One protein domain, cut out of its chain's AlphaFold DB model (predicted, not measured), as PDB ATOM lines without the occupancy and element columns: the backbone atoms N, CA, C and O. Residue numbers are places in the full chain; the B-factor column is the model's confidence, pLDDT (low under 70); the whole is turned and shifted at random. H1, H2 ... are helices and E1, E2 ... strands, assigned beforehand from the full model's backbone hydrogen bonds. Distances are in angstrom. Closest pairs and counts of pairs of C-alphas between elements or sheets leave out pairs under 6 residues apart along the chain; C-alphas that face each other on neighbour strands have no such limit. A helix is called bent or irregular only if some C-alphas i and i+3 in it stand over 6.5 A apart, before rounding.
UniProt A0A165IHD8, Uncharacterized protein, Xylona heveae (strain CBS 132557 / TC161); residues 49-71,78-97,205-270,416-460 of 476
ATOM      1  N   LYS A  49     153.345 209.833 229.746       93.69
ATOM      2  CA  LYS A  49     152.928 211.151 229.265       93.69
ATOM      3  C   LYS A  49     153.289 212.236 230.281       93.69
ATOM      4  O   LYS A  49     153.149 211.987 231.483       93.69
ATOM      5  N   PRO A  50     153.674 213.440 229.817       95.06
ATOM      6  CA  PRO A  50     153.869 214.580 230.694       95.06
ATOM      7  C   PRO A  50     152.637 214.840 231.565       95.06
ATOM      8  O   PRO A  50     151.492 214.812 231.110       95.06
ATOM      9  N   VAL A  51     152.887 215.065 232.848       94.44
ATOM     10  CA  VAL A  51     151.878 215.360 233.855       94.44
ATOM     11  C   VAL A  51     151.724 216.864 233.915       94.44
ATOM     12  O   VAL A  51     152.622 217.565 234.376       94.44
ATOM     13  N   LEU A  52     150.574 217.360 233.480       93.25
ATOM     14  CA  LEU A  52     150.270 218.776 233.565       93.25
ATOM     15  C   LEU A  52     150.141 219.194 235.033       93.25
ATOM     16  O   LEU A  52     149.202 218.801 235.733       93.25
ATOM     17  N   LEU A  53     151.094 219.983 235.514       90.00
ATOM     18  CA  LEU A  53     151.086 220.477 236.880       90.00
ATOM     19  C   LEU A  53     150.236 221.753 236.924       90.00
ATOM     20  O   LEU A  53     150.750 222.860 236.985       90.00
ATOM     21  N   ARG A  54     148.911 221.598 236.870       82.62
ATOM     22  CA  ARG A  54     147.968 222.704 237.083       82.62
ATOM     23  C   ARG A  54     147.445 222.664 238.509       82.62
ATOM     24  O   ARG A  54     146.760 221.720 238.913       82.62
ATOM     25  N   SER A  55     147.703 223.714 239.279       70.38
ATOM     26  CA  SER A  55     147.012 223.890 240.552       70.38
ATOM     27  C   SER A  55     145.585 224.368 240.284       70.38
ATOM     28  O   SER A  55     145.331 225.567 240.232       70.38
ATOM     29  N   LYS A  56     144.627 223.436 240.140       67.69
ATOM     30  CA  LYS A  56     143.197 223.775 239.962       67.69
ATOM     31  C   LYS A  56     142.713 224.792 240.997       67.69
ATOM     32  O   LYS A  56     141.953 225.687 240.665       67.69
ATOM     33  N   ARG A  57     143.181 224.676 242.246       67.81
ATOM     34  CA  ARG A  57     142.828 225.611 243.322       67.81
ATOM     35  C   ARG A  57     143.484 226.976 243.169       67.81
ATOM     36  O   ARG A  57     142.861 227.959 243.542       67.81
ATOM     37  N   ALA A  58     144.726 227.044 242.694       63.09
ATOM     38  CA  ALA A  58     145.368 228.337 242.491       63.09
ATOM     39  C   ALA A  58     144.753 229.071 241.300       63.09
ATOM     40  O   ALA A  58     144.505 230.259 241.417       63.09
ATOM     41  N   ILE A  59     144.420 228.346 240.228       67.44
ATOM     42  CA  ILE A  59     143.708 228.895 239.069       67.44
ATOM     43  C   ILE A  59     142.327 229.394 239.497       67.44
ATOM     44  O   ILE A  59     142.049 230.570 239.338       67.44
ATOM     45  N   GLN A  60     141.523 228.563 240.172       76.56
ATOM     46  CA  GLN A  60     140.209 228.986 240.680       76.56
ATOM     47  C   GLN A  60     140.294 230.200 241.610       76.56
ATOM     48  O   GLN A  60     139.414 231.052 241.586       76.56
ATOM     49  N   ARG A  61     141.346 230.292 242.436       72.75
ATOM     50  CA  ARG A  61     141.559 231.459 243.298       72.75
ATOM     51  C   ARG A  61     141.957 232.695 242.507       72.75
ATOM     52  O   ARG A  61     141.386 233.744 242.767       72.75
ATOM     53  N   ALA A  62     142.890 232.573 241.567       68.31
ATOM     54  CA  ALA A  62     143.309 233.671 240.704       68.31
ATOM     55  C   ALA A  62     142.133 234.183 239.858       68.31
ATOM     56  O   ALA A  62     141.882 235.381 239.835       68.31
ATOM     57  N   GLU A  63     141.343 233.275 239.277       76.50
ATOM     58  CA  GLU A  63     140.100 233.589 238.562       76.50
ATOM     59  C   GLU A  63     139.091 234.295 239.480       76.50
ATOM     60  O   GLU A  63     138.546 235.334 239.120       76.50
ATOM     61  N   SER A  64     138.872 233.788 240.700       82.62
ATOM     62  CA  SER A  64     137.955 234.432 241.653       82.62
ATOM     63  C   SER A  64     138.451 235.792 242.157       82.62
ATOM     64  O   SER A  64     137.639 236.668 242.436       82.62
ATOM     65  N   ALA A  65     139.771 235.984 242.265       79.31
ATOM     66  CA  ALA A  65     140.366 237.258 242.649       79.31
ATOM     67  C   ALA A  65     140.201 238.284 241.524       79.31
ATOM     68  O   ALA A  65     139.719 239.380 241.788       79.31
ATOM     69  N   ALA A  66     140.486 237.894 240.278       73.69
ATOM     70  CA  ALA A  66     140.311 238.745 239.104       73.69
ATOM     71  C   ALA A  66     138.857 239.219 238.930       73.69
ATOM     72  O   ALA A  66     138.623 240.384 238.619       73.69
ATOM     73  N   LEU A  67     137.870 238.354 239.200       81.56
ATOM     74  CA  LEU A  67     136.449 238.730 239.152       81.56
ATOM     75  C   LEU A  67     136.049 239.739 240.241       81.56
ATOM     76  O   LEU A  67     135.159 240.553 240.010       81.56
ATOM     77  N   ASN A  68     136.698 239.720 241.408       78.94
ATOM     78  CA  ASN A  68     136.414 240.676 242.483       78.94
ATOM     79  C   ASN A  68     137.079 242.046 242.264       78.94
ATOM     80  O   ASN A  68     136.603 243.036 242.813       78.94
ATOM     81  N   THR A  69     138.147 242.128 241.466       72.88
ATOM     82  CA  THR A  69     138.838 243.396 241.157       72.88
ATOM     83  C   THR A  69     138.115 244.223 240.083       72.88
ATOM     84  O   THR A  69     138.372 245.414 239.944       72.88
ATOM     85  N   GLY A  70     137.150 243.640 239.365       56.53
ATOM     86  CA  GLY A  70     136.442 244.272 238.240       56.53
ATOM     87  C   GLY A  70     135.493 245.438 238.564       56.53
ATOM     88  O   GLY A  70     134.761 245.853 237.675       56.53
ATOM     89  N   ASN A  71     135.480 245.971 239.792       59.91
ATOM     90  CA  ASN A  71     134.619 247.103 240.173       59.91
ATOM     91  C   ASN A  71     135.376 248.420 240.441       59.91
ATOM     92  O   ASN A  71     134.751 249.413 240.810       59.91
ATOM     93  N   PRO A  78     145.961 243.465 233.461       46.88
ATOM     94  CA  PRO A  78     145.746 242.233 234.230       46.88
ATOM     95  C   PRO A  78     147.044 241.581 234.745       46.88
ATOM     96  O   PRO A  78     147.008 240.793 235.687       46.88
ATOM     97  N   ILE A  79     148.196 241.950 234.182       45.59
ATOM     98  CA  ILE A  79     149.532 241.496 234.580       45.59
ATOM     99  C   ILE A  79     149.962 242.104 235.928       45.59
ATOM    100  O   ILE A  79     150.493 241.388 236.777       45.59
ATOM    101  N   VAL A  80     149.679 243.387 236.187       54.22
ATOM    102  CA  VAL A  80     150.005 244.032 237.477       54.22
ATOM    103  C   VAL A  80     149.139 243.456 238.594       54.22
ATOM    104  O   VAL A  80     149.653 243.114 239.660       54.22
ATOM    105  N   ALA A  81     147.851 243.227 238.321       56.03
ATOM    106  CA  ALA A  81     146.954 242.533 239.241       56.03
ATOM    107  C   ALA A  81     147.413 241.089 239.510       56.03
ATOM    108  O   ALA A  81     147.332 240.618 240.644       56.03
ATOM    109  N   TYR A  82     147.951 240.398 238.499       52.56
ATOM    110  CA  TYR A  82     148.511 239.059 238.663       52.56
ATOM    111  C   TYR A  82     149.780 239.062 239.518       52.56
ATOM    112  O   TYR A  82     149.898 238.214 240.395       52.56
ATOM    113  N   ASN A  83     150.677 240.034 239.338       51.94
ATOM    114  CA  ASN A  83     151.875 240.203 240.165       51.94
ATOM    115  C   ASN A  83     151.526 240.580 241.612       51.94
ATOM    116  O   ASN A  83     152.068 239.983 242.538       51.94
ATOM    117  N   HIS A  84     150.542 241.457 241.827       62.28
ATOM    118  CA  HIS A  84     150.022 241.761 243.163       62.28
ATOM    119  C   HIS A  84     149.320 240.561 243.810       62.28
ATOM    120  O   HIS A  84     149.484 240.327 245.006       62.28
ATOM    121  N   ALA A  85     148.566 239.770 243.044       55.00
ATOM    122  CA  ALA A  85     147.942 238.538 243.522       55.00
ATOM    123  C   ALA A  85     148.972 237.424 243.768       55.00
ATOM    124  O   ALA A  85     148.788 236.608 244.672       55.00
ATOM    125  N   LEU A  86     150.068 237.398 243.007       55.53
ATOM    126  CA  LEU A  86     151.235 236.560 243.260       55.53
ATOM    127  C   LEU A  86     151.909 236.992 244.550       55.53
ATOM    128  O   LEU A  86     152.093 236.152 245.415       55.53
ATOM    129  N   ASP A  87     152.205 238.271 244.740       57.62
ATOM    130  CA  ASP A  87     152.838 238.759 245.962       57.62
ATOM    131  C   ASP A  87     151.942 238.559 247.186       57.62
ATOM    132  O   ASP A  87     152.406 238.050 248.208       57.62
ATOM    133  N   ALA A  88     150.640 238.833 247.069       64.12
ATOM    134  CA  ALA A  88     149.654 238.549 248.106       64.12
ATOM    135  C   ALA A  88     149.530 237.040 248.368       64.12
ATOM    136  O   ALA A  88     149.598 236.603 249.515       64.12
ATOM    137  N   GLY A  89     149.431 236.220 247.321       55.72
ATOM    138  CA  GLY A  89     149.332 234.766 247.424       55.72
ATOM    139  C   GLY A  89     150.608 234.119 247.966       55.72
ATOM    140  O   GLY A  89     150.538 233.153 248.723       55.72
ATOM    141  N   VAL A  90     151.782 234.658 247.640       55.34
ATOM    142  CA  VAL A  90     153.094 234.229 248.143       55.34
ATOM    143  C   VAL A  90     153.289 234.676 249.591       55.34
ATOM    144  O   VAL A  90     153.793 233.889 250.398       55.34
ATOM    145  N   ALA A  91     152.857 235.886 249.953       59.88
ATOM    146  CA  ALA A  91     152.829 236.364 251.334       59.88
ATOM    147  C   ALA A  91     151.874 235.525 252.199       59.88
ATOM    148  O   ALA A  91     152.246 235.091 253.291       59.88
ATOM    149  N   GLU A  92     150.691 235.192 251.685       57.38
ATOM    150  CA  GLU A  92     149.699 234.368 252.374       57.38
ATOM    151  C   GLU A  92     150.133 232.895 252.459       57.38
ATOM    152  O   GLU A  92     150.021 232.275 253.515       57.38
ATOM    153  N   LEU A  93     150.728 232.322 251.405       49.81
ATOM    154  CA  LEU A  93     151.327 230.980 251.449       49.81
ATOM    155  C   LEU A  93     152.514 230.911 252.419       49.81
ATOM    156  O   LEU A  93     152.722 229.874 253.060       49.81
ATOM    157  N   ARG A  94     153.292 231.992 252.565       53.44
ATOM    158  CA  ARG A  94     154.297 232.113 253.635       53.44
ATOM    159  C   ARG A  94     153.635 232.141 255.010       53.44
ATOM    160  O   ARG A  94     154.079 231.396 255.885       53.44
ATOM    161  N   ALA A  95     152.564 232.913 255.192       63.06
ATOM    162  CA  ALA A  95     151.819 232.969 256.448       63.06
ATOM    163  C   ALA A  95     151.211 231.599 256.818       63.06
ATOM    164  O   ALA A  95     151.383 231.118 257.939       63.06
ATOM    165  N   ALA A  96     150.600 230.898 255.861       51.72
ATOM    166  CA  ALA A  96     149.990 229.585 256.065       51.72
ATOM    167  C   ALA A  96     151.015 228.498 256.435       51.72
ATOM    168  O   ALA A  96     150.744 227.658 257.291       51.72
ATOM    169  N   ASN A  97     152.214 228.528 255.843       45.00
ATOM    170  CA  ASN A  97     153.276 227.563 256.150       45.00
ATOM    171  C   ASN A  97     154.071 227.909 257.428       45.00
ATOM    172  O   ASN A  97     154.671 227.017 258.034       45.00
ATOM    173  N   PHE A 205     156.963 216.811 234.357       97.25
ATOM    174  CA  PHE A 205     155.918 217.800 234.620       97.25
ATOM    175  C   PHE A 205     155.844 218.816 233.498       97.25
ATOM    176  O   PHE A 205     156.826 219.505 233.235       97.25
ATOM    177  N   GLU A 206     154.678 218.914 232.875       96.56
ATOM    178  CA  GLU A 206     154.386 219.971 231.919       96.56
ATOM    179  C   GLU A 206     153.845 221.195 232.656       96.56
ATOM    180  O   GLU A 206     152.953 221.079 233.503       96.56
ATOM    181  N   LEU A 207     154.432 222.349 232.364       96.44
ATOM    182  CA  LEU A 207     154.086 223.644 232.920       96.44
ATOM    183  C   LEU A 207     153.669 224.578 231.790       96.44
ATOM    184  O   LEU A 207     154.339 224.657 230.761       96.44
ATOM    185  N   GLU A 208     152.602 225.321 232.038       94.81
ATOM    186  CA  GLU A 208     152.185 226.449 231.210       94.81
ATOM    187  C   GLU A 208     152.739 227.721 231.823       94.81
ATOM    188  O   GLU A 208     152.619 227.909 233.036       94.81
ATOM    189  N   ILE A 209     153.357 228.564 231.001       95.00
ATOM    190  CA  ILE A 209     154.100 229.740 231.458       95.00
ATOM    191  C   ILE A 209     153.284 230.646 232.394       95.00
ATOM    192  O   ILE A 209     153.759 230.958 233.485       95.00
ATOM    193  N   GLU A 210     152.015 230.891 232.058       92.31
ATOM    194  CA  GLU A 210     151.082 231.726 232.825       92.31
ATOM    195  C   GLU A 210     150.894 231.232 234.270       92.31
ATOM    196  O   GLU A 210     150.894 232.006 235.227       92.31
ATOM    197  N   THR A 211     150.771 229.915 234.465       92.69
ATOM    198  CA  THR A 211     150.453 229.314 235.777       92.69
ATOM    199  C   THR A 211     151.663 228.689 236.471       92.69
ATOM    200  O   THR A 211     151.565 228.240 237.624       92.69
ATOM    201  N   ALA A 212     152.814 228.651 235.797       95.19
ATOM    202  CA  ALA A 212     154.008 227.951 236.247       95.19
ATOM    203  C   ALA A 212     154.556 228.528 237.556       95.19
ATOM    204  O   ALA A 212     154.828 227.761 238.485       95.19
ATOM    205  N   VAL A 213     154.679 229.857 237.667       94.56
ATOM    206  CA  VAL A 213     155.213 230.514 238.875       94.56
ATOM    207  C   VAL A 213     154.335 230.199 240.082       94.56
ATOM    208  O   VAL A 213     154.818 229.645 241.070       94.56
ATOM    209  N   VAL A 214     153.031 230.470 239.984       92.94
ATOM    210  CA  VAL A 214     152.070 230.246 241.074       92.94
ATOM    211  C   VAL A 214     152.062 228.783 241.506       92.94
ATOM    212  O   VAL A 214     152.103 228.472 242.700       92.94
ATOM    213  N   THR A 215     152.057 227.864 240.539       93.44
ATOM    214  CA  THR A 215     152.066 226.431 240.828       93.44
ATOM    215  C   THR A 215     153.351 226.021 241.541       93.44
ATOM    216  O   THR A 215     153.281 225.356 242.575       93.44
ATOM    217  N   LEU A 216     154.522 226.420 241.036       95.31
ATOM    218  CA  LEU A 216     155.809 226.049 241.626       95.31
ATOM    219  C   LEU A 216     156.000 226.666 243.012       95.31
ATOM    220  O   LEU A 216     156.439 225.969 243.928       95.31
ATOM    221  N   VAL A 217     155.652 227.938 243.202       93.50
ATOM    222  CA  VAL A 217     155.793 228.611 244.500       93.50
ATOM    223  C   VAL A 217     154.808 228.051 245.531       93.50
ATOM    224  O   VAL A 217     155.166 227.907 246.702       93.50
ATOM    225  N   GLY A 218     153.618 227.627 245.094       91.50
ATOM    226  CA  GLY A 218     152.648 226.917 245.930       91.50
ATOM    227  C   GLY A 218     153.128 225.551 246.429       91.50
ATOM    228  O   GLY A 218     152.622 225.044 247.435       91.50
ATOM    229  N   LEU A 219     154.129 224.944 245.782       93.31
ATOM    230  CA  LEU A 219     154.728 223.706 246.265       93.31
ATOM    231  C   LEU A 219     155.700 223.973 247.413       93.31
ATOM    232  O   LEU A 219     156.643 224.770 247.334       93.31
ATOM    233  N   HIS A 220     155.543 223.179 248.470       94.19
ATOM    234  CA  HIS A 220     156.486 223.169 249.577       94.19
ATOM    235  C   HIS A 220     157.920 222.910 249.078       94.19
ATOM    236  O   HIS A 220     158.142 222.121 248.156       94.19
ATOM    237  N   GLN A 221     158.912 223.541 249.711       94.06
ATOM    238  CA  GLN A 221     160.310 223.504 249.264       94.06
ATOM    239  C   GLN A 221     160.854 222.071 249.124       94.06
ATOM    240  O   GLN A 221     161.486 221.738 248.124       94.06
ATOM    241  N   ARG A 222     160.528 221.188 250.079       94.50
ATOM    242  CA  ARG A 222     160.895 219.760 250.028       94.50
ATOM    243  C   ARG A 222     160.231 218.992 248.879       94.50
ATOM    244  O   ARG A 222     160.710 217.937 248.484       94.50
ATOM    245  N   THR A 223     159.106 219.470 248.363       95.44
ATOM    246  CA  THR A 223     158.461 218.871 247.190       95.44
ATOM    247  C   THR A 223     159.139 219.358 245.912       95.44
ATOM    248  O   THR A 223     159.494 218.533 245.078       95.44
ATOM    249  N   ARG A 224     159.425 220.665 245.806       96.56
ATOM    250  CA  ARG A 224     160.174 221.249 244.675       96.56
ATOM    251  C   ARG A 224     161.521 220.574 244.450       96.56
ATOM    252  O   ARG A 224     161.898 220.298 243.320       96.56
ATOM    253  N   SER A 225     162.215 220.218 245.527       96.69
ATOM    254  CA  SER A 225     163.481 219.493 245.445       96.69
ATOM    255  C   SER A 225     163.417 218.110 244.806       96.69
ATOM    256  O   SER A 225     164.442 217.589 244.375       96.69
ATOM    257  N   LEU A 226     162.240 217.484 244.804       97.25
ATOM    258  CA  LEU A 226     162.054 216.149 244.245       97.25
ATOM    259  C   LEU A 226     161.791 216.194 242.739       97.25
ATOM    260  O   LEU A 226     161.925 215.157 242.095       97.25
ATOM    261  N   ILE A 227     161.441 217.364 242.193       97.81
ATOM    262  CA  ILE A 227     161.167 217.556 240.770       97.81
ATOM    263  C   ILE A 227     162.469 217.398 239.988       97.81
ATOM    264  O   ILE A 227     163.434 218.128 240.220       97.81
ATOM    265  N   ARG A 228     162.489 216.437 239.059       98.12
ATOM    266  CA  ARG A 228     163.663 216.153 238.216       98.12
ATOM    267  C   ARG A 228     163.485 216.532 236.756       98.12
ATOM    268  O   ARG A 228     164.471 216.884 236.114       98.12
ATOM    269  N   HIS A 229     162.266 216.453 236.239       98.44
ATOM    270  CA  HIS A 229     162.000 216.588 234.814       98.44
ATOM    271  C   HIS A 229     160.862 217.580 234.606       98.44
ATOM    272  O   HIS A 229     159.745 217.347 235.065       98.44
ATOM    273  N   VAL A 230     161.158 218.694 233.940       98.38
ATOM    274  CA  VAL A 230     160.183 219.749 233.640       98.38
ATOM    275  C   VAL A 230     160.169 220.016 232.143       98.38
ATOM    276  O   VAL A 230     161.225 220.073 231.514       98.38
ATOM    277  N   ARG A 231     158.970 220.202 231.600       98.12
ATOM    278  CA  ARG A 231     158.691 220.669 230.247       98.12
ATOM    279  C   ARG A 231     157.880 221.958 230.363       98.12
ATOM    280  O   ARG A 231     156.815 221.942 230.962       98.12
ATOM    281  N   LEU A 232     158.401 223.070 229.868       97.75
ATOM    282  CA  LEU A 232     157.736 224.372 229.893       97.75
ATOM    283  C   LEU A 232     157.283 224.720 228.482       97.75
ATOM    284  O   LEU A 232     158.107 224.742 227.568       97.75
ATOM    285  N   VAL A 233     155.992 224.991 228.323       96.19
ATOM    286  CA  VAL A 233     155.406 225.433 227.057       96.19
ATOM    287  C   VAL A 233     155.245 226.947 227.092       96.19
ATOM    288  O   VAL A 233     154.630 227.484 228.015       96.19
ATOM    289  N   ILE A 234     155.827 227.613 226.097       95.38
ATOM    290  CA  ILE A 234     155.755 229.059 225.901       95.38
ATOM    291  C   ILE A 234     154.868 229.299 224.683       95.38
ATOM    292  O   ILE A 234     155.256 228.959 223.569       95.38
ATOM    293  N   SER A 235     153.663 229.819 224.903       92.81
ATOM    294  CA  SER A 235     152.663 229.983 223.842       92.81
ATOM    295  C   SER A 235     152.900 231.238 223.006       92.81
ATOM    296  O   SER A 235     152.642 231.214 221.806       92.81
ATOM    297  N   SER A 236     153.384 232.317 223.629       91.00
ATOM    298  CA  SER A 236     153.612 233.610 222.986       91.00
ATOM    299  C   SER A 236     155.035 234.116 223.207       91.00
ATOM    300  O   SER A 236     155.685 233.822 224.211       91.00
ATOM    301  N   HIS A 237     155.516 234.930 222.271       86.25
ATOM    302  CA  HIS A 237     156.823 235.569 222.364       86.25
ATOM    303  C   HIS A 237     156.904 236.589 223.509       86.25
ATOM    304  O   HIS A 237     157.945 236.694 224.157       86.25
ATOM    305  N   HIS A 238     155.809 237.302 223.803       88.75
ATOM    306  CA  HIS A 238     155.763 238.266 224.904       88.75
ATOM    307  C   HIS A 238     156.027 237.597 226.262       88.75
ATOM    308  O   HIS A 238     156.709 238.170 227.112       88.75
ATOM    309  N   ASP A 239     155.603 236.341 226.434       90.81
ATOM    310  CA  ASP A 239     155.807 235.596 227.680       90.81
ATOM    311  C   ASP A 239     157.298 235.329 227.974       90.81
ATOM    312  O   ASP A 239     157.680 235.108 229.125       90.81
ATOM    313  N   ILE A 240     158.166 235.356 226.952       90.12
ATOM    314  CA  ILE A 240     159.607 235.096 227.094       90.12
ATOM    315  C   ILE A 240     160.299 236.199 227.901       90.12
ATOM    316  O   ILE A 240     161.207 235.914 228.686       90.12
ATOM    317  N   LEU A 241     159.915 237.456 227.690       88.38
ATOM    318  CA  LEU A 241     160.631 238.591 228.271       88.38
ATOM    319  C   LEU A 241     160.313 238.764 229.756       88.38
ATOM    320  O   LEU A 241     161.216 239.025 230.548       88.38
ATOM    321  N   GLU A 242     159.058 238.546 230.137       86.88
ATOM    322  CA  GLU A 242     158.597 238.756 231.508       86.88
ATOM    323  C   GLU A 242     158.491 237.420 232.252       86.88
ATOM    324  O   GLU A 242     159.338 237.073 233.082       86.88
ATOM    325  N   GLN A 243     157.501 236.604 231.886       94.12
ATOM    326  CA  GLN A 243     157.081 235.444 232.672       94.12
ATOM    327  C   GLN A 243     158.121 234.320 232.699       94.12
ATOM    328  O   GLN A 243     158.345 233.699 233.741       94.12
ATOM    329  N   PHE A 244     158.796 234.041 231.581       96.62
ATOM    330  CA  PHE A 244     159.811 232.985 231.525       96.62
ATOM    331  C   PHE A 244     160.947 233.250 232.518       96.62
ATOM    332  O   PHE A 244     161.413 232.331 233.207       96.62
ATOM    333  N   THR A 245     161.369 234.511 232.631       95.06
ATOM    334  CA  THR A 245     162.440 234.889 233.552       95.06
ATOM    335  C   THR A 245     162.037 234.627 235.004       95.06
ATOM    336  O   THR A 245     162.830 234.055 235.762       95.06
ATOM    337  N   ASP A 246     160.787 234.907 235.367       95.69
ATOM    338  CA  ASP A 246     160.243 234.655 236.700       95.69
ATOM    339  C   ASP A 246     160.047 233.169 236.991       95.69
ATOM    340  O   ASP A 246     160.412 232.697 238.074       95.69
ATOM    341  N   VAL A 247     159.580 232.380 236.020       97.19
ATOM    342  CA  VAL A 247     159.489 230.917 236.154       97.19
ATOM    343  C   VAL A 247     160.852 230.323 236.489       97.19
ATOM    344  O   VAL A 247     160.967 229.496 237.403       97.19
ATOM    345  N   VAL A 248     161.909 230.768 235.806       97.56
ATOM    346  CA  VAL A 248     163.269 230.296 236.078       97.56
ATOM    347  C   VAL A 248     163.768 230.795 237.438       97.56
ATOM    348  O   VAL A 248     164.258 229.993 238.240       97.56
ATOM    349  N   ARG A 249     163.638 232.094 237.729       95.69
ATOM    350  CA  ARG A 249     164.205 232.730 238.933       95.69
ATOM    351  C   ARG A 249     163.479 232.355 240.220       95.69
ATOM    352  O   ARG A 249     164.139 232.035 241.210       95.69
ATOM    353  N   LEU A 250     162.151 232.428 240.218       95.44
ATOM    354  CA  LEU A 250     161.292 232.266 241.394       95.44
ATOM    355  C   LEU A 250     160.813 230.818 241.564       95.44
ATOM    356  O   LEU A 250     160.576 230.366 242.688       95.44
ATOM    357  N   GLY A 251     160.713 230.065 240.465       96.38
ATOM    358  CA  GLY A 251     160.282 228.670 240.455       96.38
ATOM    359  C   GLY A 251     161.446 227.679 240.392       96.38
ATOM    360  O   GLY A 251     161.804 227.038 241.389       96.38
ATOM    361  N   LEU A 252     162.027 227.526 239.200       97.88
ATOM    362  CA  LEU A 252     162.932 226.422 238.858       97.88
ATOM    363  C   LEU A 252     164.286 226.487 239.566       97.88
ATOM    364  O   LEU A 252     164.852 225.439 239.876       97.88
ATOM    365  N   ARG A 253     164.772 227.680 239.925       96.94
ATOM    366  CA  ARG A 253     165.978 227.860 240.753       96.94
ATOM    367  C   ARG A 253     165.942 227.034 242.045       96.94
ATOM    368  O   ARG A 253     166.976 226.549 242.499       96.94
ATOM    369  N   TYR A 254     164.763 226.858 242.643       96.69
ATOM    370  CA  TYR A 254     164.591 226.114 243.897       96.69
ATOM    371  C   TYR A 254     164.364 224.610 243.697       96.69
ATOM    372  O   TYR A 254     164.329 223.852 244.671       96.69
ATOM    373  N   CYS A 255     164.242 224.156 242.451       97.38
ATOM    374  CA  CYS A 255     164.166 222.744 242.106       97.38
ATOM    375  C   CYS A 255     165.586 222.166 242.035       97.38
ATOM    376  O   CYS A 255     166.071 221.821 240.967       97.38
ATOM    377  N   TRP A 256     166.298 222.069 243.164       95.31
ATOM    378  CA  TRP A 256     167.711 221.641 243.164       95.31
ATOM    379  C   TRP A 256     167.943 220.225 242.614       95.31
ATOM    380  O   TRP A 256     169.051 219.902 242.190       95.31
ATOM    381  N   GLY A 257     166.905 219.383 242.604       95.50
ATOM    382  CA  GLY A 257     166.918 218.059 241.987       95.50
ATOM    383  C   GLY A 257     166.707 218.056 240.470       95.50
ATOM    384  O   GLY A 257     166.739 216.974 239.885       95.50
ATOM    385  N   LEU A 258     166.505 219.217 239.834       98.06
ATOM    386  CA  LEU A 258     166.211 219.332 238.407       98.06
ATOM    387  C   LEU A 258     167.361 218.749 237.573       98.06
ATOM    388  O   LEU A 258     168.525 219.118 237.729       98.06
ATOM    389  N   ARG A 259     167.019 217.790 236.713       97.06
ATOM    390  CA  ARG A 259     167.937 217.071 235.823       97.06
ATOM    391  C   ARG A 259     167.690 217.408 234.367       97.06
ATOM    392  O   ARG A 259     168.652 217.534 233.621       97.06
ATOM    393  N   THR A 260     166.434 217.534 233.954       97.81
ATOM    394  CA  THR A 260     166.087 217.905 232.579       97.81
ATOM    395  C   THR A 260     165.082 219.040 232.580       97.81
ATOM    396  O   THR A 260     164.101 219.009 233.327       97.81
ATOM    397  N   PHE A 261     165.323 220.017 231.716       98.38
ATOM    398  CA  PHE A 261     164.431 221.136 231.482       98.38
ATOM    399  C   PHE A 261     164.233 221.316 229.980       98.38
ATOM    400  O   PHE A 261     165.172 221.654 229.265       98.38
ATOM    401  N   VAL A 262     163.026 221.034 229.510       98.12
ATOM    402  CA  VAL A 262     162.647 221.150 228.103       98.12
ATOM    403  C   VAL A 262     161.849 222.435 227.932       98.12
ATOM    404  O   VAL A 262     160.885 222.639 228.667       98.12
ATOM    405  N   ILE A 263     162.237 223.287 226.992       97.62
ATOM    406  CA  ILE A 263     161.510 224.514 226.648       97.62
ATOM    407  C   ILE A 263     160.904 224.308 225.269       97.62
ATOM    408  O   ILE A 263     161.619 223.957 224.335       97.62
ATOM    409  N   VAL A 264     159.599 224.500 225.160       97.12
ATOM    410  CA  VAL A 264     158.829 224.251 223.943       97.12
ATOM    411  C   VAL A 264     158.339 225.587 223.413       97.12
ATOM    412  O   VAL A 264     157.646 226.305 224.134       97.12
ATOM    413  N   LEU A 265     158.686 225.885 222.165       95.06
ATOM    414  CA  LEU A 265     158.340 227.103 221.434       95.06
ATOM    415  C   LEU A 265     157.515 226.691 220.195       95.06
ATOM    416  O   LEU A 265     158.089 226.395 219.146       95.06
ATOM    417  N   PRO A 266     156.178 226.552 220.312       91.50
ATOM    418  CA  PRO A 266     155.345 225.958 219.263       91.50
ATOM    419  C   PRO A 266     155.261 226.795 217.986       91.50
ATOM    420  O   PRO A 266     155.141 226.236 216.900       91.50
ATOM    421  N   GLN A 267     155.290 228.117 218.117       84.31
ATOM    422  CA  GLN A 267     155.236 229.064 217.012       84.31
ATOM    423  C   GLN A 267     156.387 230.031 217.233       84.31
ATOM    424  O   GLN A 267     156.446 230.665 218.289       84.31
ATOM    425  N   LEU A 268     157.333 230.093 216.294       65.31
ATOM    426  CA  LEU A 268     158.292 231.183 216.358       65.31
ATOM    427  C   LEU A 268     157.655 232.462 215.865       65.31
ATOM    428  O   LEU A 268     156.708 232.411 215.082       65.31
ATOM    429  N   PHE A 269     158.208 233.558 216.386       65.06
ATOM    430  CA  PHE A 269     158.019 234.947 215.991       65.06
ATOM    431  C   PHE A 269     157.492 235.047 214.560       65.06
ATOM    432  O   PHE A 269     158.059 234.354 213.714       65.06
ATOM    433  N   PRO A 270     156.450 235.863 214.288       64.06
ATOM    434  CA  PRO A 270     156.103 236.189 212.911       64.06
ATOM    435  C   PRO A 270     157.413 236.618 212.270       64.06
ATOM    436  O   PRO A 270     158.030 237.592 212.706       64.06
ATOM    437  N   TYR A 416     165.191 238.740 223.200       90.06
ATOM    438  CA  TYR A 416     164.911 237.369 223.617       90.06
ATOM    439  C   TYR A 416     166.171 236.586 223.992       90.06
ATOM    440  O   TYR A 416     166.199 235.937 225.036       90.06
ATOM    441  N   THR A 417     167.250 236.695 223.216       92.56
ATOM    442  CA  THR A 417     168.531 236.037 223.525       92.56
ATOM    443  C   THR A 417     169.047 236.429 224.914       92.56
ATOM    444  O   THR A 417     169.537 235.582 225.669       92.56
ATOM    445  N   ASN A 418     168.850 237.692 225.311       91.69
ATOM    446  CA  ASN A 418     169.218 238.165 226.645       91.69
ATOM    447  C   ASN A 418     168.385 237.510 227.758       91.69
ATOM    448  O   ASN A 418     168.943 237.155 228.801       91.69
ATOM    449  N   ALA A 419     167.091 237.269 227.532       93.94
ATOM    450  CA  ALA A 419     166.237 236.571 228.492       93.94
ATOM    451  C   ALA A 419     166.740 235.140 228.766       93.94
ATOM    452  O   ALA A 419     166.779 234.703 229.918       93.94
ATOM    453  N   PHE A 420     167.246 234.425 227.752       96.06
ATOM    454  CA  PHE A 420     167.757 233.053 227.910       96.06
ATOM    455  C   PHE A 420     169.063 232.949 228.712       96.06
ATOM    456  O   PHE A 420     169.371 231.881 229.256       96.06
ATOM    457  N   HIS A 421     169.795 234.047 228.925       95.31
ATOM    458  CA  HIS A 421     170.918 234.045 229.868       95.31
ATOM    459  C   HIS A 421     170.487 233.754 231.315       95.31
ATOM    460  O   HIS A 421     171.315 233.332 232.133       95.31
ATOM    461  N   ILE A 422     169.194 233.882 231.640       96.44
ATOM    462  CA  ILE A 422     168.648 233.516 232.949       96.44
ATOM    463  C   ILE A 422     168.777 232.019 233.266       96.44
ATOM    464  O   ILE A 422     168.814 231.633 234.435       96.44
ATOM    465  N   LEU A 423     168.979 231.162 232.262       97.00
ATOM    466  CA  LEU A 423     169.247 229.735 232.467       97.00
ATOM    467  C   LEU A 423     170.504 229.472 233.313       97.00
ATOM    468  O   LEU A 423     170.685 228.374 233.847       97.00
ATOM    469  N   ARG A 424     171.362 230.483 233.516       95.88
ATOM    470  CA  ARG A 424     172.481 230.410 234.464       95.88
ATOM    471  C   ARG A 424     172.058 230.154 235.915       95.88
ATOM    472  O   ARG A 424     172.870 229.642 236.683       95.88
ATOM    473  N   TRP A 425     170.818 230.490 236.276       96.44
ATOM    474  CA  TRP A 425     170.254 230.299 237.616       96.44
ATOM    475  C   TRP A 425     169.753 228.876 237.878       96.44
ATOM    476  O   TRP A 425     169.488 228.532 239.032       96.44
ATOM    477  N   LEU A 426     169.630 228.046 236.840       97.38
ATOM    478  CA  LEU A 426     169.264 226.643 237.004       97.38
ATOM    479  C   LEU A 426     170.397 225.846 237.676       97.38
ATOM    480  O   LEU A 426     171.575 226.202 237.532       97.38
ATOM    481  N   PRO A 427     170.073 224.738 238.374       95.94
ATOM    482  CA  PRO A 427     171.077 223.826 238.909       95.94
ATOM    483  C   PRO A 427     172.065 223.382 237.828       95.94
ATOM    484  O   PRO A 427     171.666 223.083 236.701       95.94
ATOM    485  N   ARG A 428     173.354 223.303 238.175       94.12
ATOM    486  CA  ARG A 428     174.448 223.045 237.219       94.12
ATOM    487  C   ARG A 428     174.304 221.715 236.471       94.12
ATOM    488  O   ARG A 428     174.720 221.628 235.323       94.12
ATOM    489  N   GLN A 429     173.694 220.712 237.100       94.12
ATOM    490  CA  GLN A 429     173.418 219.404 236.495       94.12
ATOM    491  C   GLN A 429     172.195 219.374 235.558       94.12
ATOM    492  O   GLN A 429     171.847 218.307 235.055       94.12
ATOM    493  N   THR A 430     171.512 220.503 235.347       97.25
ATOM    494  CA  THR A 430     170.304 220.549 234.513       97.25
ATOM    495  C   THR A 430     170.670 220.495 233.033       97.25
ATOM    496  O   THR A 430     171.317 221.401 232.508       97.25
ATOM    497  N   LYS A 431     170.201 219.462 232.334       96.88
ATOM    498  CA  LYS A 431     170.220 219.379 230.872       96.88
ATOM    499  C   LYS A 431     169.057 220.194 230.312       96.88
ATOM    500  O   LYS A 431     167.903 219.796 230.474       96.88
ATOM    501  N   VAL A 432     169.370 221.309 229.661       97.69
ATOM    502  CA  VAL A 432     168.382 222.139 228.964       97.69
ATOM    503  C   VAL A 432     168.275 221.692 227.506       97.69
ATOM    504  O   VAL A 432     169.300 221.441 226.868       97.69
ATOM    505  N   THR A 433     167.054 221.561 226.998       97.38
ATOM    506  CA  THR A 433     166.763 221.259 225.589       97.38
ATOM    507  C   THR A 433     165.673 222.185 225.075       97.38
ATOM    508  O   THR A 433     164.756 222.524 225.822       97.38
ATOM    509  N   LEU A 434     165.766 222.565 223.805       97.19
ATOM    510  CA  LEU A 434     164.739 223.340 223.120       97.19
ATOM    511  C   LEU A 434     163.970 222.422 222.163       97.19
ATOM    512  O   LEU A 434     164.573 221.569 221.514       97.19
ATOM    513  N   GLU A 435     162.653 222.583 222.115       96.75
ATOM    514  CA  GLU A 435     161.736 221.919 221.189       96.75
ATOM    515  C   GLU A 435     160.937 222.979 220.426       96.75
ATOM    516  O   GLU A 435     160.498 223.965 221.017       96.75
ATOM    517  N   GLY A 436     160.689 222.731 219.141       94.00
ATOM    518  CA  GLY A 436     159.964 223.644 218.259       94.00
ATOM    519  C   GLY A 436     160.881 224.324 217.252       94.00
ATOM    520  O   GLY A 436     162.033 223.926 217.074       94.00
ATOM    521  N   VAL A 437     160.348 225.338 216.581       91.00
ATOM    522  CA  VAL A 437     161.186 226.274 215.833       91.00
ATOM    523  C   VAL A 437     161.976 227.051 216.895       91.00
ATOM    524  O   VAL A 437     161.447 227.291 217.981       91.00
ATOM    525  N   VAL A 438     163.227 227.439 216.642       92.00
ATOM    526  CA  VAL A 438     164.014 228.284 217.561       92.00
ATOM    527  C   VAL A 438     164.932 229.188 216.745       92.00
ATOM    528  O   VAL A 438     165.550 228.718 215.797       92.00
ATOM    529  N   ASP A 439     165.055 230.450 217.155       91.25
ATOM    530  CA  ASP A 439     166.081 231.371 216.662       91.25
ATOM    531  C   ASP A 439     167.493 230.803 216.925       91.25
ATOM    532  O   ASP A 439     167.771 230.250 218.001       91.25
ATOM    533  N   GLU A 440     168.392 230.926 215.948       92.62
ATOM    534  CA  GLU A 440     169.749 230.388 216.036       92.62
ATOM    535  C   GLU A 440     170.537 230.983 217.217       92.62
ATOM    536  O   GLU A 440     171.288 230.264 217.884       92.62
ATOM    537  N   ASP A 441     170.328 232.257 217.551       92.69
ATOM    538  CA  ASP A 441     171.016 232.909 218.665       92.69
ATOM    539  C   ASP A 441     170.563 232.354 220.019       92.69
ATOM    540  O   ASP A 441     171.388 232.087 220.906       92.69
ATOM    541  N   ILE A 442     169.262 232.087 220.170       94.00
ATOM    542  CA  ILE A 442     168.718 231.428 221.364       94.00
ATOM    543  C   ILE A 442     169.279 230.004 221.466       94.00
ATOM    544  O   ILE A 442     169.752 229.599 222.538       94.00
ATOM    545  N   ALA A 443     169.282 229.252 220.360       95.81
ATOM    546  CA  ALA A 443     169.848 227.906 220.312       95.81
ATOM    547  C   ALA A 443     171.333 227.905 220.715       95.81
ATOM    548  O   ALA A 443     171.751 227.105 221.559       95.81
ATOM    549  N   ARG A 444     172.111 228.873 220.214       95.94
ATOM    550  CA  ARG A 444     173.532 229.059 220.532       95.94
ATOM    551  C   ARG A 444     173.757 229.347 222.017       95.94
ATOM    552  O   ARG A 444     174.662 228.759 222.619       95.94
ATOM    553  N   VAL A 445     172.930 230.191 222.644       95.62
ATOM    554  CA  VAL A 445     173.002 230.463 224.095       95.62
ATOM    555  C   VAL A 445     172.711 229.208 224.919       95.62
ATOM    556  O   VAL A 445     173.432 228.916 225.884       95.62
ATOM    557  N   VAL A 446     171.694 228.430 224.544       96.31
ATOM    558  CA  VAL A 446     171.347 227.191 225.255       96.31
ATOM    559  C   VAL A 446     172.423 226.118 225.083       96.31
ATOM    560  O   VAL A 446     172.814 225.480 226.066       96.31
ATOM    561  N   ASP A 447     172.982 225.965 223.885       96.44
ATOM    562  CA  ASP A 447     174.077 225.027 223.630       96.44
ATOM    563  C   ASP A 447     175.365 225.411 224.359       96.44
ATOM    564  O   ASP A 447     176.037 224.542 224.927       96.44
ATOM    565  N   ALA A 448     175.695 226.704 224.421       94.62
ATOM    566  CA  ALA A 448     176.816 227.190 225.218       94.62
ATOM    567  C   ALA A 448     176.644 226.795 226.693       94.62
ATOM    568  O   ALA A 448     177.578 226.300 227.334       94.62
ATOM    569  N   ARG A 449     175.421 226.914 227.226       92.62
ATOM    570  CA  ARG A 449     175.111 226.497 228.597       92.62
ATOM    571  C   ARG A 449     175.197 224.982 228.781       92.62
ATOM    572  O   ARG A 449     175.742 224.522 229.788       92.62
ATOM    573  N   ARG A 450     174.727 224.199 227.808       93.38
ATOM    574  CA  ARG A 450     174.837 222.731 227.810       93.38
ATOM    575  C   ARG A 450     176.299 222.282 227.859       93.38
ATOM    576  O   ARG A 450     176.647 221.413 228.659       93.38
ATOM    577  N   LYS A 451     177.165 222.910 227.054       93.69
ATOM    578  CA  LYS A 451     178.616 222.656 227.039       93.69
ATOM    579  C   LYS A 451     179.261 222.983 228.390       93.69
ATOM    580  O   LYS A 451     180.050 222.185 228.894       93.69
ATOM    581  N   GLN A 452     178.886 224.098 229.024       90.12
ATOM    582  CA  GLN A 452     179.363 224.440 230.375       90.12
ATOM    583  C   GLN A 452     178.972 223.384 231.422       90.12
ATOM    584  O   GLN A 452     179.805 223.000 232.243       90.12
ATOM    585  N   GLY A 453     177.733 222.881 231.378       87.12
ATOM    586  CA  GLY A 453     177.275 221.809 232.270       87.12
ATOM    587  C   GLY A 453     178.071 220.510 232.093       87.12
ATOM    588  O   GLY A 453     178.480 219.896 233.078       87.12
ATOM    589  N   ALA A 454     178.370 220.131 230.845       88.62
ATOM    590  CA  ALA A 454     179.160 218.937 230.538       88.62
ATOM    591  C   ALA A 454     180.596 219.023 231.086       88.62
ATOM    592  O   ALA A 454     181.063 218.077 231.723       88.62
ATOM    593  N   ARG A 455     181.268 220.176 230.929       88.44
ATOM    594  CA  ARG A 455     182.625 220.393 231.474       88.44
ATOM    595  C   ARG A 455     182.660 220.209 232.991       88.44
ATOM    596  O   ARG A 455     183.564 219.568 233.510       88.44
ATOM    597  N   LEU A 456     181.645 220.705 233.697       81.81
ATOM    598  CA  LEU A 456     181.553 220.561 235.152       81.81
ATOM    599  C   LEU A 456     181.299 219.113 235.591       81.81
ATOM    600  O   LEU A 456     181.809 218.701 236.627       81.81
ATOM    601  N   SER A 457     180.548 218.336 234.804       81.19
ATOM    602  CA  SER A 457     180.293 216.924 235.120       81.19
ATOM    603  C   SER A 457     181.527 216.027 234.977       81.19
ATOM    604  O   SER A 457     181.616 215.019 235.669       81.19
ATOM    605  N   HIS A 458     182.491 216.400 234.130       80.88
ATOM    606  CA  HIS A 458     183.703 215.610 233.894       80.88
ATOM    607  C   HIS A 458     184.828 215.912 234.903       80.88
ATOM    608  O   HIS A 458     185.727 215.097 235.093       80.88
ATOM    609  N   VAL A 459     184.804 217.079 235.553       77.25
ATOM    610  CA  VAL A 459     185.902 217.531 236.435       77.25
ATOM    611  C   VAL A 459     185.759 217.024 237.874       77.25
ATOM    612  O   VAL A 459     186.735 217.024 238.617       77.25
ATOM    613  N   SER A 460     184.592 216.512 238.270       57.22
ATOM    614  CA  SER A 460     184.481 215.759 239.520       57.22
ATOM    615  C   SER A 460     184.568 214.260 239.237       57.22
ATOM    616  O   SER A 460     183.555 213.673 238.848       57.22
TER     617      SER A 460
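What this domain is: This is residues 49 to 71, 78 to 97, 205 to 270 and 416 to 460 of the 476 residues of an uncharacterized protein of Xylona heveae (strain CBS 132557 / TC161) (UniProt A0A165IHD8). A twisted sheet of four parallel strands has helices along one side of it and its other face bare. Five helices, H2, H3, H6, H7 and H8, stand side by side in a row and run the same way, from H2, clear of the sheet, to H8 beside the edge strand E4; H1 packs at a steep angle on H2. The printed part has 154 residues, with eight named helices and four named strands in the order H1 H2 E1 H3 H4 E2 H5 H6 E3 H7 E4 H8, and the sheet's order is E1 E2 E3 E4. The class is mixed, helices and strands; the whole is compact, with a radius of gyration of the C-alphas of 16.3 A and spans of 54 by 40 by 29 A.

Where its parts are: The strands are E1, residues 205 to 208, E2, residues 229 to 233, E3, residues 260 to 265 and 16.4 A long, and E4, residues 431 to 436 and 16.8 A long. C-alpha 205 is at (155.918, 217.800, 234.620). The helices are H1, residues 56 to 69, 20.1 A; H2, residues 78 to 97, 27.4 A; H3, residues 209 to 218, 14.8 A; H4, residues 221 to 224; H5, residues 238 to 241; H6, residues 243 to 254, 16.4 A; H7, residues 416 to 425, 16.6 A; and H8, residues 440 to 459, 29.0 A, ending at C-alpha 459 (185.902, 217.531, 236.435). H3 is irregular, with C-alphas 210 and 213 7.4 A apart.

How they stand to each other: N 207 and O 231 of E1 and E2 are 2.8 A apart, N 232 and O 262 of E2 and E3 2.8 A, and N 263 and O 433 of E3 and E4 2.9 A, each within hydrogen-bond range. E1, H3 H4, E2 and E2, H5 H6, E3 are strand-helix-strand units, parallel neighbour strands joined through helices, with right-handed crossovers. H3 is on the sheet, in two layers, helix over sheet; H6 and H8 only graze it. H3 touches H6 at a shallow tilt of 28 degrees, closest at the C-alphas of Val 213 and Val 247, 5.1 A. H6 touches H7 at 9 degrees, closest at C-alphas 253 and 425, 5.8 A. H7 touches H8, closest at C-alphas 417 and 442, 5.1 A. With residues 86 to 93 alone H2 touches H3, closest at C-alphas 86 and 214, 6.7 A. H1 touches H2 at a steep tilt of 55 degrees, closest at C-alphas 62 and 85, 7.3 A. H5 touches H7, closest at C-alphas 241 and 419, 6.0 A; H4 is close to H6 but not clearly touching, with C-alphas 224 and 254 6.6 A apart. Every O i to N i+4 pair is within hydrogen-bond range in H1, H2 and H8, against 4 of 6 in H3, 6 of 8 in H6 and 1 of 6 in H7, where 7 of 7 O i to N i+3 pairs are; H4 and H5 are too short for an O i to N i+4 pair.

The domain as a whole: The C-alphas farthest apart, of Asn 71 and Val 459, are 59.3 A apart. Cuts leave gaps of 13.5 A from C-alpha 71 to 78, 23.8 A from 97 to 205 and 13.9 A from 270 to 416; the links printed whole are tight. Mean pLDDT of the printed part is 85.5, and 31 residues are under 70, among them 78 to 97.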